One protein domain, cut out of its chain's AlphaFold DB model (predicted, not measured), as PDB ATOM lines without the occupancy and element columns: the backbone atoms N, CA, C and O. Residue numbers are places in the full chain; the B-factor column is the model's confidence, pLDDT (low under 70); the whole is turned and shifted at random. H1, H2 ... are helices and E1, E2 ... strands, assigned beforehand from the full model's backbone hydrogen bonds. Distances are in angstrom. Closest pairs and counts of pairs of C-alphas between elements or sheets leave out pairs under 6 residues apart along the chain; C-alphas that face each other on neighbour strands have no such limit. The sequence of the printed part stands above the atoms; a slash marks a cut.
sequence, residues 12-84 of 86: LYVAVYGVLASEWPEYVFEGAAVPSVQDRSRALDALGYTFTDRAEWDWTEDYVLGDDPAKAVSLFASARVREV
ATOM      1  N   LEU A  12     -10.995 -26.001 -15.463       94.06
ATOM      2  CA  LEU A  12     -12.164 -26.048 -16.330       94.06
ATOM      3  C   LEU A  12     -13.227 -25.156 -15.712       94.06
ATOM      4  O   LEU A  12     -13.547 -25.310 -14.540       94.06
ATOM      5  N   TYR A  13     -13.772 -24.244 -16.504       94.81
ATOM      6  CA  TYR A  13     -14.874 -23.386 -16.096       94.81
ATOM      7  C   TYR A  13     -15.983 -23.419 -17.140       94.81
ATOM      8  O   TYR A  13     -15.732 -23.644 -18.326       94.81
ATOM      9  N   VAL A  14     -17.214 -23.177 -16.698       94.88
ATOM     10  CA  VAL A  14     -18.374 -23.061 -17.582       94.88
ATOM     11  C   VAL A  14     -18.743 -21.593 -17.718       94.88
ATOM     12  O   VAL A  14     -19.161 -20.957 -16.755       94.88
ATOM     13  N   ALA A  15     -18.578 -21.041 -18.920       93.56
ATOM     14  CA  ALA A  15     -18.941 -19.656 -19.187       93.56
ATOM     15  C   ALA A  15     -20.467 -19.494 -19.189       93.56
ATOM     16  O   ALA A  15     -21.150 -19.995 -20.083       93.56
ATOM     17  N   VAL A  16     -20.993 -18.764 -18.203       92.50
ATOM     18  CA  VAL A  16     -22.424 -18.456 -18.091       92.50
ATOM     19  C   VAL A  16     -22.659 -17.003 -18.492       92.50
ATOM     20  O   VAL A  16     -22.081 -16.075 -17.920       92.50
ATOM     21  N   TYR A  17     -23.499 -16.797 -19.506       90.56
ATOM     22  CA  TYR A  17     -23.794 -15.463 -20.017       90.56
ATOM     23  C   TYR A  17     -24.567 -14.631 -18.987       90.56
ATOM     24  O   TYR A  17     -25.516 -15.113 -18.375       90.56
ATOM     25  N   GLY A  18     -24.168 -13.370 -18.809       92.88
ATOM     26  CA  GLY A  18     -24.768 -12.466 -17.820       92.88
ATOM     27  C   GLY A  18     -24.265 -12.652 -16.383       92.88
ATOM     28  O   GLY A  18     -24.691 -11.906 -15.508       92.88
ATOM     29  N   VAL A  19     -23.345 -13.592 -16.145       93.50
ATOM     30  CA  VAL A  19     -22.705 -13.843 -14.843       93.50
ATOM     31  C   VAL A  19     -21.258 -13.352 -14.878       93.50
ATOM     32  O   VAL A  19     -20.589 -13.463 -15.912       93.50
ATOM     33  N   LEU A  20     -20.756 -12.799 -13.767       92.56
ATOM     34  CA  LEU A  20     -19.357 -12.377 -13.688       92.56
ATOM     35  C   LEU A  20     -18.439 -13.595 -13.823       92.56
ATOM     36  O   LEU A  20     -18.686 -14.641 -13.234       92.56
ATOM     37  N   ALA A  21     -17.323 -13.445 -14.540       88.75
ATOM     38  CA  ALA A  21     -16.385 -14.551 -14.753       88.75
ATOM     39  C   ALA A  21     -15.821 -15.148 -13.447       88.75
ATOM     40  O   ALA A  21     -15.466 -16.319 -13.408       88.75
ATOM     41  N   SER A  22     -15.760 -14.360 -12.367       88.62
ATOM     42  CA  SER A  22     -15.359 -14.824 -11.031       88.62
ATOM     43  C   SER A  22     -16.370 -15.755 -10.359       88.62
ATOM     44  O   SER A  22     -16.044 -16.363  -9.347       88.62
ATOM     45  N   GLU A  23     -17.592 -15.821 -10.879       91.94
ATOM     46  CA  GLU A  23     -18.704 -16.610 -10.343       91.94
ATOM     47  C   GLU A  23     -19.031 -17.818 -11.233       91.94
ATOM     48  O   GLU A  23     -19.969 -18.561 -10.954       91.94
ATOM     49  N   TRP A  24     -18.277 -18.028 -12.316       95.31
ATOM     50  CA  TRP A  24     -18.460 -19.196 -13.169       95.31
ATOM     51  C   TRP A  24     -18.160 -20.493 -12.403       95.31
ATOM     52  O   TRP A  24     -17.166 -20.543 -11.670       95.31
ATOM     53  N   PRO A  25     -18.969 -21.558 -12.588       95.56
ATOM     54  CA  PRO A  25     -18.659 -22.875 -12.044       95.56
ATOM     55  C   PRO A  25     -17.273 -23.315 -12.506       95.56
ATOM     56  O   PRO A  25     -16.981 -23.267 -13.702       95.56
ATOM     57  N   GLU A  26     -16.431 -23.739 -11.567       95.31
ATOM     58  CA  GLU A  26     -15.034 -24.079 -11.827       95.31
ATOM     59  C   GLU A  26     -14.652 -25.409 -11.176       95.31
ATOM     60  O   GLU A  26     -15.002 -25.695 -10.032       95.31
ATOM     61  N   TYR A  27     -13.861 -26.189 -11.906       94.81
ATOM     62  CA  TYR A  27     -13.153 -27.357 -11.419       94.81
ATOM     63  C   TYR A  27     -11.645 -27.168 -11.628       94.81
ATOM     64  O   TYR A  27     -11.189 -26.864 -12.734       94.81
ATOM     65  N   VAL A  28     -10.856 -27.373 -10.574       93.56
ATOM     66  CA  VAL A  28      -9.388 -27.323 -10.632       93.56
ATOM     67  C   VAL A  28      -8.854 -28.748 -10.606       93.56
ATOM     68  O   VAL A  28      -9.141 -29.499  -9.677       93.56
ATOM     69  N   PHE A  29      -8.076 -29.125 -11.619       92.75
ATOM     70  CA  PHE A  29      -7.465 -30.451 -11.673       92.75
ATOM     71  C   PHE A  29      -6.249 -30.532 -10.749       92.75
ATOM     72  O   PHE A  29      -5.517 -29.557 -10.549       92.75
ATOM     73  N   GLU A  30      -6.006 -31.728 -10.218       89.88
ATOM     74  CA  GLU A  30      -4.786 -32.021  -9.474       89.88
ATOM     75  C   GLU A  30      -3.619 -32.329 -10.419       89.88
ATOM     76  O   GLU A  30      -3.754 -33.054 -11.405       89.88
ATOM     77  N   GLY A  31      -2.444 -31.798 -10.081       85.88
ATOM     78  CA  GLY A  31      -1.221 -31.981 -10.860       85.88
ATOM     79  C   GLY A  31      -1.125 -31.114 -12.123       85.88
ATOM     80  O   GLY A  31      -1.935 -30.223 -12.374       85.88
ATOM     81  N   ALA A  32      -0.065 -31.365 -12.895       83.50
ATOM     82  CA  ALA A  32       0.295 -30.588 -14.087       83.50
ATOM     83  C   ALA A  32      -0.005 -31.316 -15.413       83.50
ATOM     84  O   ALA A  32       0.152 -30.738 -16.489       83.50
ATOM     85  N   ALA A  33      -0.411 -32.588 -15.355       88.94
ATOM     86  CA  ALA A  33      -0.734 -33.363 -16.547       88.94
ATOM     87  C   ALA A  33      -1.976 -32.789 -17.242       88.94
ATOM     88  O   ALA A  33      -2.937 -32.397 -16.580       88.94
ATOM     89  N   VAL A  34      -1.958 -32.757 -18.577       88.56
ATOM     90  CA  VAL A  34      -3.111 -32.313 -19.371       88.56
ATOM     91  C   VAL A  34      -4.284 -33.275 -19.128       88.56
ATOM     92  O   VAL A  34      -4.129 -34.466 -19.404       88.56
ATOM     93  N   PRO A  35      -5.452 -32.804 -18.643       92.19
ATOM     94  CA  PRO A  35      -6.588 -33.675 -18.357       92.19
ATOM     95  C   PRO A  35      -7.065 -34.381 -19.621       92.19
ATOM     96  O   PRO A  35      -7.168 -33.747 -20.676       92.19
ATOM     97  N   SER A  36      -7.411 -35.663 -19.531       92.00
ATOM     98  CA  SER A  36      -7.995 -36.386 -20.661       92.00
ATOM     99  C   SER A  36      -9.422 -35.902 -20.957       92.00
ATOM    100  O   SER A  36     -10.052 -35.219 -20.147       92.00
ATOM    101  N   VAL A  37      -9.983 -36.291 -22.107       90.88
ATOM    102  CA  VAL A  37     -11.404 -36.029 -22.414       90.88
ATOM    103  C   VAL A  37     -12.324 -36.644 -21.350       90.88
ATOM    104  O   VAL A  37     -13.322 -36.033 -20.973       90.88
ATOM    105  N   GLN A  38     -11.962 -37.813 -20.809       92.81
ATOM    106  CA  GLN A  38     -12.727 -38.471 -19.750       92.81
ATOM    107  C   GLN A  38     -12.675 -37.690 -18.431       92.81
ATOM    108  O   GLN A  38     -13.706 -37.543 -17.774       92.81
ATOM    109  N   ASP A  39     -11.510 -37.157 -18.056       95.06
ATOM    110  CA  ASP A  39     -11.371 -36.343 -16.840       95.06
ATOM    111  C   ASP A  39     -12.193 -35.059 -16.943       95.06
ATOM    112  O   ASP A  39     -12.875 -34.677 -15.996       95.06
ATOM    113  N   ARG A  40     -12.197 -34.428 -18.122       94.44
ATOM    114  CA  ARG A  40     -13.015 -33.239 -18.396       94.44
ATOM    115  C   ARG A  40     -14.508 -33.543 -18.341       94.44
ATOM    116  O   ARG A  40     -15.250 -32.737 -17.794       94.44
ATOM    117  N   SER A  41     -14.942 -34.694 -18.861       93.75
ATOM    118  CA  SER A  41     -16.338 -35.133 -18.747       93.75
ATOM    119  C   SER A  41     -16.752 -35.271 -17.285       93.75
ATOM    120  O   SER A  41     -17.763 -34.710 -16.890       93.75
ATOM    121  N   ARG A  42     -15.936 -35.939 -16.459       95.56
ATOM    122  CA  ARG A  42     -16.218 -36.098 -15.022       95.56
ATOM    123  C   ARG A  42     -16.235 -34.764 -14.279       95.56
ATOM    124  O   ARG A  42     -17.050 -34.577 -13.383       95.56
ATOM    125  N   ALA A  43     -15.333 -33.851 -14.635       96.31
ATOM    126  CA  ALA A  43     -15.311 -32.507 -14.074       96.31
ATOM    127  C   ALA A  43     -16.586 -31.728 -14.439       96.31
ATOM    128  O   ALA A  43     -17.175 -31.100 -13.569       96.31
ATOM    129  N   LEU A  44     -17.045 -31.811 -15.691       95.81
ATOM    130  CA  LEU A  44     -18.314 -31.216 -16.116       95.81
ATOM    131  C   LEU A  44     -19.506 -31.833 -15.378       95.81
ATOM    132  O   LEU A  44     -20.328 -31.083 -14.858       95.81
ATOM    133  N   ASP A  45     -19.552 -33.163 -15.250       95.50
ATOM    134  CA  ASP A  45     -20.613 -33.859 -14.516       95.50
ATOM    135  C   ASP A  45     -20.669 -33.379 -13.053       95.50
ATOM    136  O   ASP A  45     -21.747 -33.107 -12.526       95.50
ATOM    137  N   ALA A  46     -19.509 -33.193 -12.409       96.56
ATOM    138  CA  ALA A  46     -19.413 -32.650 -11.052       96.56
ATOM    139  C   ALA A  46     -19.892 -31.190 -10.939       96.56
ATOM    140  O   ALA A  46     -20.308 -30.768  -9.861       96.56
ATOM    141  N   LEU A  47     -19.851 -30.430 -12.035       96.25
ATOM    142  CA  LEU A  47     -20.387 -29.071 -12.125       96.25
ATOM    143  C   LEU A  47     -21.865 -29.033 -12.561       96.25
ATOM    144  O   LEU A  47     -22.436 -27.948 -12.612       96.25
ATOM    145  N   GLY A  48     -22.487 -30.178 -12.877       96.44
ATOM    146  CA  GLY A  48     -23.873 -30.255 -13.361       96.44
ATOM    147  C   GLY A  48     -24.037 -30.049 -14.872       96.44
ATOM    148  O   GLY A  48     -25.136 -29.753 -15.344       96.44
ATOM    149  N   TYR A  49     -22.961 -30.206 -15.644       95.44
ATOM    150  CA  TYR A  49     -22.947 -29.997 -17.089       95.44
ATOM    151  C   TYR A  49     -22.531 -31.256 -17.838       95.44
ATOM    152  O   TYR A  49     -21.797 -32.098 -17.339       95.44
ATOM    153  N   THR A  50     -22.959 -31.353 -19.090       95.00
ATOM    154  CA  THR A  50     -22.518 -32.396 -20.016       95.00
ATOM    155  C   THR A  50     -22.310 -31.813 -21.413       95.00
ATOM    156  O   THR A  50     -22.822 -30.735 -21.724       95.00
ATOM    157  N   PHE A  51     -21.553 -32.494 -22.273       92.38
ATOM    158  CA  PHE A  51     -21.374 -32.061 -23.663       92.38
ATOM    159  C   PHE A  51     -22.711 -32.081 -24.421       92.38
ATOM    160  O   PHE A  51     -23.580 -32.907 -24.135       92.38
ATOM    161  N   THR A  52     -22.897 -31.181 -25.392       88.56
ATOM    162  CA  THR A  52     -24.142 -31.156 -26.183       88.56
ATOM    163  C   THR A  52     -24.268 -32.395 -27.066       88.56
ATOM    164  O   THR A  52     -25.236 -33.139 -26.924       88.56
ATOM    165  N   ASP A  53     -23.264 -32.643 -27.917       73.75
ATOM    166  CA  ASP A  53     -23.348 -33.659 -28.979       73.75
ATOM    167  C   ASP A  53     -22.052 -34.471 -29.100       73.75
ATOM    168  O   ASP A  53     -22.069 -35.702 -29.135       73.75
ATOM    169  N   ARG A  54     -20.905 -33.781 -29.140       74.81
ATOM    170  CA  ARG A  54     -19.573 -34.388 -29.177       74.81
ATOM    171  C   ARG A  54     -18.653 -33.702 -28.183       74.81
ATOM    172  O   ARG A  54     -18.688 -32.483 -28.041       74.81
ATOM    173  N   ALA A  55     -17.788 -34.486 -27.546       79.75
ATOM    174  CA  ALA A  55     -16.714 -33.988 -26.689       79.75
ATOM    175  C   ALA A  55     -15.538 -33.436 -27.523       79.75
ATOM    176  O   ALA A  55     -14.376 -33.753 -27.267       79.75
ATOM    177  N   GLU A  56     -15.848 -32.668 -28.567       84.44
ATOM    178  CA  GLU A  56     -14.866 -32.008 -29.420       84.44
ATOM    179  C   GLU A  56     -14.464 -30.682 -28.768       84.44
ATOM    180  O   GLU A  56     -15.313 -29.903 -28.333       84.44
ATOM    181  N   TRP A  57     -13.153 -30.467 -28.665       87.75
ATOM    182  CA  TRP A  57     -12.563 -29.276 -28.069       87.75
ATOM    183  C   TRP A  57     -11.841 -28.489 -29.148       87.75
ATOM    184  O   TRP A  57     -10.995 -29.046 -29.849       87.75
ATOM    185  N   ASP A  58     -12.153 -27.205 -29.236       89.25
ATOM    186  CA  ASP A  58     -11.381 -26.257 -30.025       89.25
ATOM    187  C   ASP A  58     -10.252 -25.699 -29.160       89.25
ATOM    188  O   ASP A  58     -10.513 -25.233 -28.048       89.25
ATOM    189  N   TRP A  59      -9.014 -25.808 -29.638       89.75
ATOM    190  CA  TRP A  59      -7.809 -25.447 -28.893       89.75
ATOM    191  C   TRP A  59      -7.179 -24.186 -29.458       89.75
ATOM    192  O   TRP A  59      -6.908 -24.100 -30.653       89.75
ATOM    193  N   THR A  60      -6.847 -23.268 -28.557       86.94
ATOM    194  CA  THR A  60      -6.214 -21.999 -28.887       86.94
ATOM    195  C   THR A  60      -5.018 -21.775 -27.976       86.94
ATOM    196  O   THR A  60      -5.130 -21.838 -26.748       86.94
ATOM    197  N   GLU A  61      -3.871 -21.504 -28.588       86.25
ATOM    198  CA  GLU A  61      -2.719 -20.938 -27.895       86.25
ATOM    199  C   GLU A  61      -2.965 -19.445 -27.683       86.25
ATOM    200  O   GLU A  61      -3.302 -18.723 -28.622       86.25
ATOM    201  N   ASP A  62      -2.801 -18.988 -26.447       77.88
ATOM    202  CA  ASP A  62      -2.867 -17.579 -26.088       77.88
ATOM    203  C   ASP A  62      -1.487 -17.097 -25.632       77.88
ATOM    204  O   ASP A  62      -0.744 -17.803 -24.934       77.88
ATOM    205  N   TYR A  63      -1.149 -15.883 -26.053       70.44
ATOM    206  CA  TYR A  63       0.107 -15.212 -25.751       70.44
ATOM    207  C   TYR A  63      -0.188 -13.770 -25.346       70.44
ATOM    208  O   TYR A  63      -0.993 -13.080 -25.974       70.44
ATOM    209  N   VAL A  64       0.474 -13.277 -24.299       63.47
ATOM    210  CA  VAL A  64       0.281 -11.890 -23.880       63.47
ATOM    211  C   VAL A  64       1.075 -10.987 -24.822       63.47
ATOM    212  O   VAL A  64       2.261 -11.202 -25.080       63.47
ATOM    213  N   LEU A  65       0.416  -9.963 -25.369       58.16
ATOM    214  CA  LEU A  65       1.045  -9.020 -26.291       58.16
ATOM    215  C   LEU A  65       2.253  -8.345 -25.610       58.16
ATOM    216  O   LEU A  65       2.093  -7.623 -24.627       58.16
ATOM    217  N   GLY A  66       3.455  -8.582 -26.147       66.94
ATOM    218  CA  GLY A  66       4.725  -8.095 -25.591       66.94
ATOM    219  C   GLY A  66       5.601  -9.157 -24.912       66.94
ATOM    220  O   GLY A  66       6.587  -8.786 -24.277       66.94
ATOM    221  N   ASP A  67       5.269 -10.447 -25.022       64.50
ATOM    222  CA  ASP A  67       6.002 -11.508 -24.330       64.50
ATOM    223  C   ASP A  67       7.382 -11.851 -24.924       64.50
ATOM    224  O   ASP A  67       7.573 -12.026 -26.127       64.50
ATOM    225  N   ASP A  68       8.341 -11.969 -24.004       69.06
ATOM    226  CA  ASP A  68       9.648 -12.601 -24.164       69.06
ATOM    227  C   ASP A  68       9.486 -14.012 -24.767       69.06
ATOM    228  O   ASP A  68       8.743 -14.818 -24.196       69.06
ATOM    229  N   PRO A  69      10.183 -14.351 -25.872       74.62
ATOM    230  CA  PRO A  69      10.079 -15.662 -26.520       74.62
ATOM    231  C   PRO A  69      10.484 -16.843 -25.621       74.62
ATOM    232  O   PRO A  69      10.259 -17.991 -25.998       74.62
ATOM    233  N   ALA A  70      11.079 -16.595 -24.450       77.50
ATOM    234  CA  ALA A  70      11.380 -17.620 -23.455       77.50
ATOM    235  C   ALA A  70      10.199 -17.975 -22.525       77.50
ATOM    236  O   ALA A  70      10.315 -18.918 -21.737       77.50
ATOM    237  N   LYS A  71       9.078 -17.241 -22.560       75.94
ATOM    238  CA  LYS A  71       7.923 -17.517 -21.692       75.94
ATOM    239  C   LYS A  71       7.074 -18.683 -22.197       75.94
ATOM    240  O   LYS A  71       6.972 -18.946 -23.389       75.94
ATOM    241  N   ALA A  72       6.432 -19.370 -21.254       76.06
ATOM    242  CA  ALA A  72       5.482 -20.431 -21.561       76.06
ATOM    243  C   ALA A  72       4.187 -19.860 -22.160       76.06
ATOM    244  O   ALA A  72       3.667 -18.854 -21.676       76.06
ATOM    245  N   VAL A  73       3.653 -20.541 -23.175       78.50
ATOM    246  CA  VAL A  73       2.340 -20.233 -23.757       78.50
ATOM    247  C   VAL A  73       1.210 -20.666 -22.829       78.50
ATOM    248  O   VAL A  73       1.355 -21.604 -22.037       78.50
ATOM    249  N   SER A  74       0.062 -20.007 -22.956       80.00
ATOM    250  CA  SER A  74      -1.174 -20.440 -22.306       80.00
ATOM    251  C   SER A  74      -2.011 -21.242 -23.284       80.00
ATOM    252  O   SER A  74      -2.129 -20.877 -24.449       80.00
ATOM    253  N   LEU A  75      -2.603 -22.336 -22.817       85.31
ATOM    254  CA  LEU A  75      -3.478 -23.168 -23.634       85.31
ATOM    255  C   LEU A  75      -4.909 -23.039 -23.137       85.31
ATOM    256  O   LEU A  75      -5.203 -23.355 -21.983       85.31
ATOM    257  N   PHE A  76      -5.795 -22.633 -24.035       86.88
ATOM    258  CA  PHE A  76      -7.229 -22.631 -23.811       86.88
ATOM    259  C   PHE A  76      -7.879 -23.667 -24.709       86.88
ATOM    260  O   PHE A  76      -7.477 -23.878 -25.851       86.88
ATOM    261  N   ALA A  77      -8.903 -24.316 -24.177       89.56
ATOM    262  CA  ALA A  77      -9.752 -25.194 -24.949       89.56
ATOM    263  C   ALA A  77     -11.202 -24.840 -24.646       89.56
ATOM    264  O   ALA A  77     -11.538 -24.555 -23.494       89.56
ATOM    265  N   SER A  78     -12.068 -24.883 -25.651       91.62
ATOM    266  CA  SER A  78     -13.502 -24.676 -25.458       91.62
ATOM    267  C   SER A  78     -14.321 -25.777 -26.118       91.62
ATOM    268  O   SER A  78     -13.948 -26.317 -27.156       91.62
ATOM    269  N   ALA A  79     -15.437 -26.125 -25.488       92.69
ATOM    270  CA  ALA A  79     -16.415 -27.074 -25.995       92.69
ATOM    271  C   ALA A  79     -17.813 -26.593 -25.601       92.69
ATOM    272  O   ALA A  79     -17.985 -25.910 -24.586       92.69
ATOM    273  N   ARG A  80     -18.826 -26.947 -26.396       93.06
ATOM    274  CA  ARG A  80     -20.219 -26.636 -26.057       93.06
ATOM    275  C   ARG A  80     -20.746 -27.630 -25.034       93.06
ATOM    276  O   ARG A  80     -20.607 -28.844 -25.191       93.06
ATOM    277  N   VAL A  81     -21.391 -27.093 -24.008       94.00
ATOM    278  CA  VAL A  81     -21.998 -27.862 -22.925       94.00
ATOM    279  C   VAL A  81     -23.437 -27.420 -22.711       94.00
ATOM    280  O   VAL A  81     -23.848 -26.347 -23.151       94.00
ATOM    281  N   ARG A  82     -24.197 -28.267 -22.030       93.56
ATOM    282  CA  ARG A  82     -25.546 -27.988 -21.546       93.56
ATOM    283  C   ARG A  82     -25.659 -28.421 -20.095       93.56
ATOM    284  O   ARG A  82     -24.952 -29.335 -19.670       93.56
ATOM    285  N   GLU A  83     -26.571 -27.801 -19.365       94.00
ATOM    286  CA  GLU A  83     -26.959 -28.287 -18.045       94.00
ATOM    287  C   GLU A  83     -27.584 -29.683 -18.166       94.00
ATOM    288  O   GLU A  83     -28.290 -30.012 -19.134       94.00
ATOM    289  N   VAL A  84     -27.304 -30.528 -17.181       90.12
ATOM    290  CA  VAL A  84     -28.059 -31.761 -16.975       90.12
ATOM    291  C   VAL A  84     -29.342 -31.348 -16.259       90.12
ATOM    292  O   VAL A  84     -29.283 -30.871 -15.132       90.12
TER     293      VAL A  84
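Overview. This is residues 12 to 84 of the 86 residues of an uncharacterized protein of Streptomyces sp. SID9124 (UniProt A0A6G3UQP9). With little regular structure, a short helix H1 and the small strand pair E2 and E5 sit near one end, and the hairpin of E3 and E4 reaches away, its tip residues 65 to 70 sticking out. Residues 12 to 25 make a loop beginning beside E1. The printed part has 73 residues, 29 in named elements, ordered E1 H1 E2 E3 E4 E5: mixed, both sheets antiparallel. It is loose, radius of gyration of the C-alphas 14.0 A, spanning 43 by 29 by 23 A.

Along the chain. E1 is residues 26 to 28, from C-alpha 26 at (-15.034, -24.079, -11.827). H1 is 37 to 46, 14.3 A; E2 49 to 51; E3 58 to 62, 12.8 A; E4 74 to 78, 13.4 A; E5 81 to 83, ending at C-alpha 83 (-26.959, -28.287, -18.045).

Arrangement. E3 and E4 form an antiparallel hairpin at 155 degrees, N 60 and O 76 being 2.8 A apart. E4 runs on into E5 at 59 degrees. E2 and E5 are antiparallel, N 50 and O 82 being 2.9 A apart. The closest C-alphas of H1 and E2, Leu 44 and Thr 50, are 5.9 A apart. In H1 every O i to N i+4 pair is within hydrogen-bond range.

Size, cuts and confidence. The farthest C-alphas, Asp 68 and Val 84, are 42.9 A apart. The printed part has no cut; the E3 to E4 link is long. Residues 64 to 68 have pLDDT under 70.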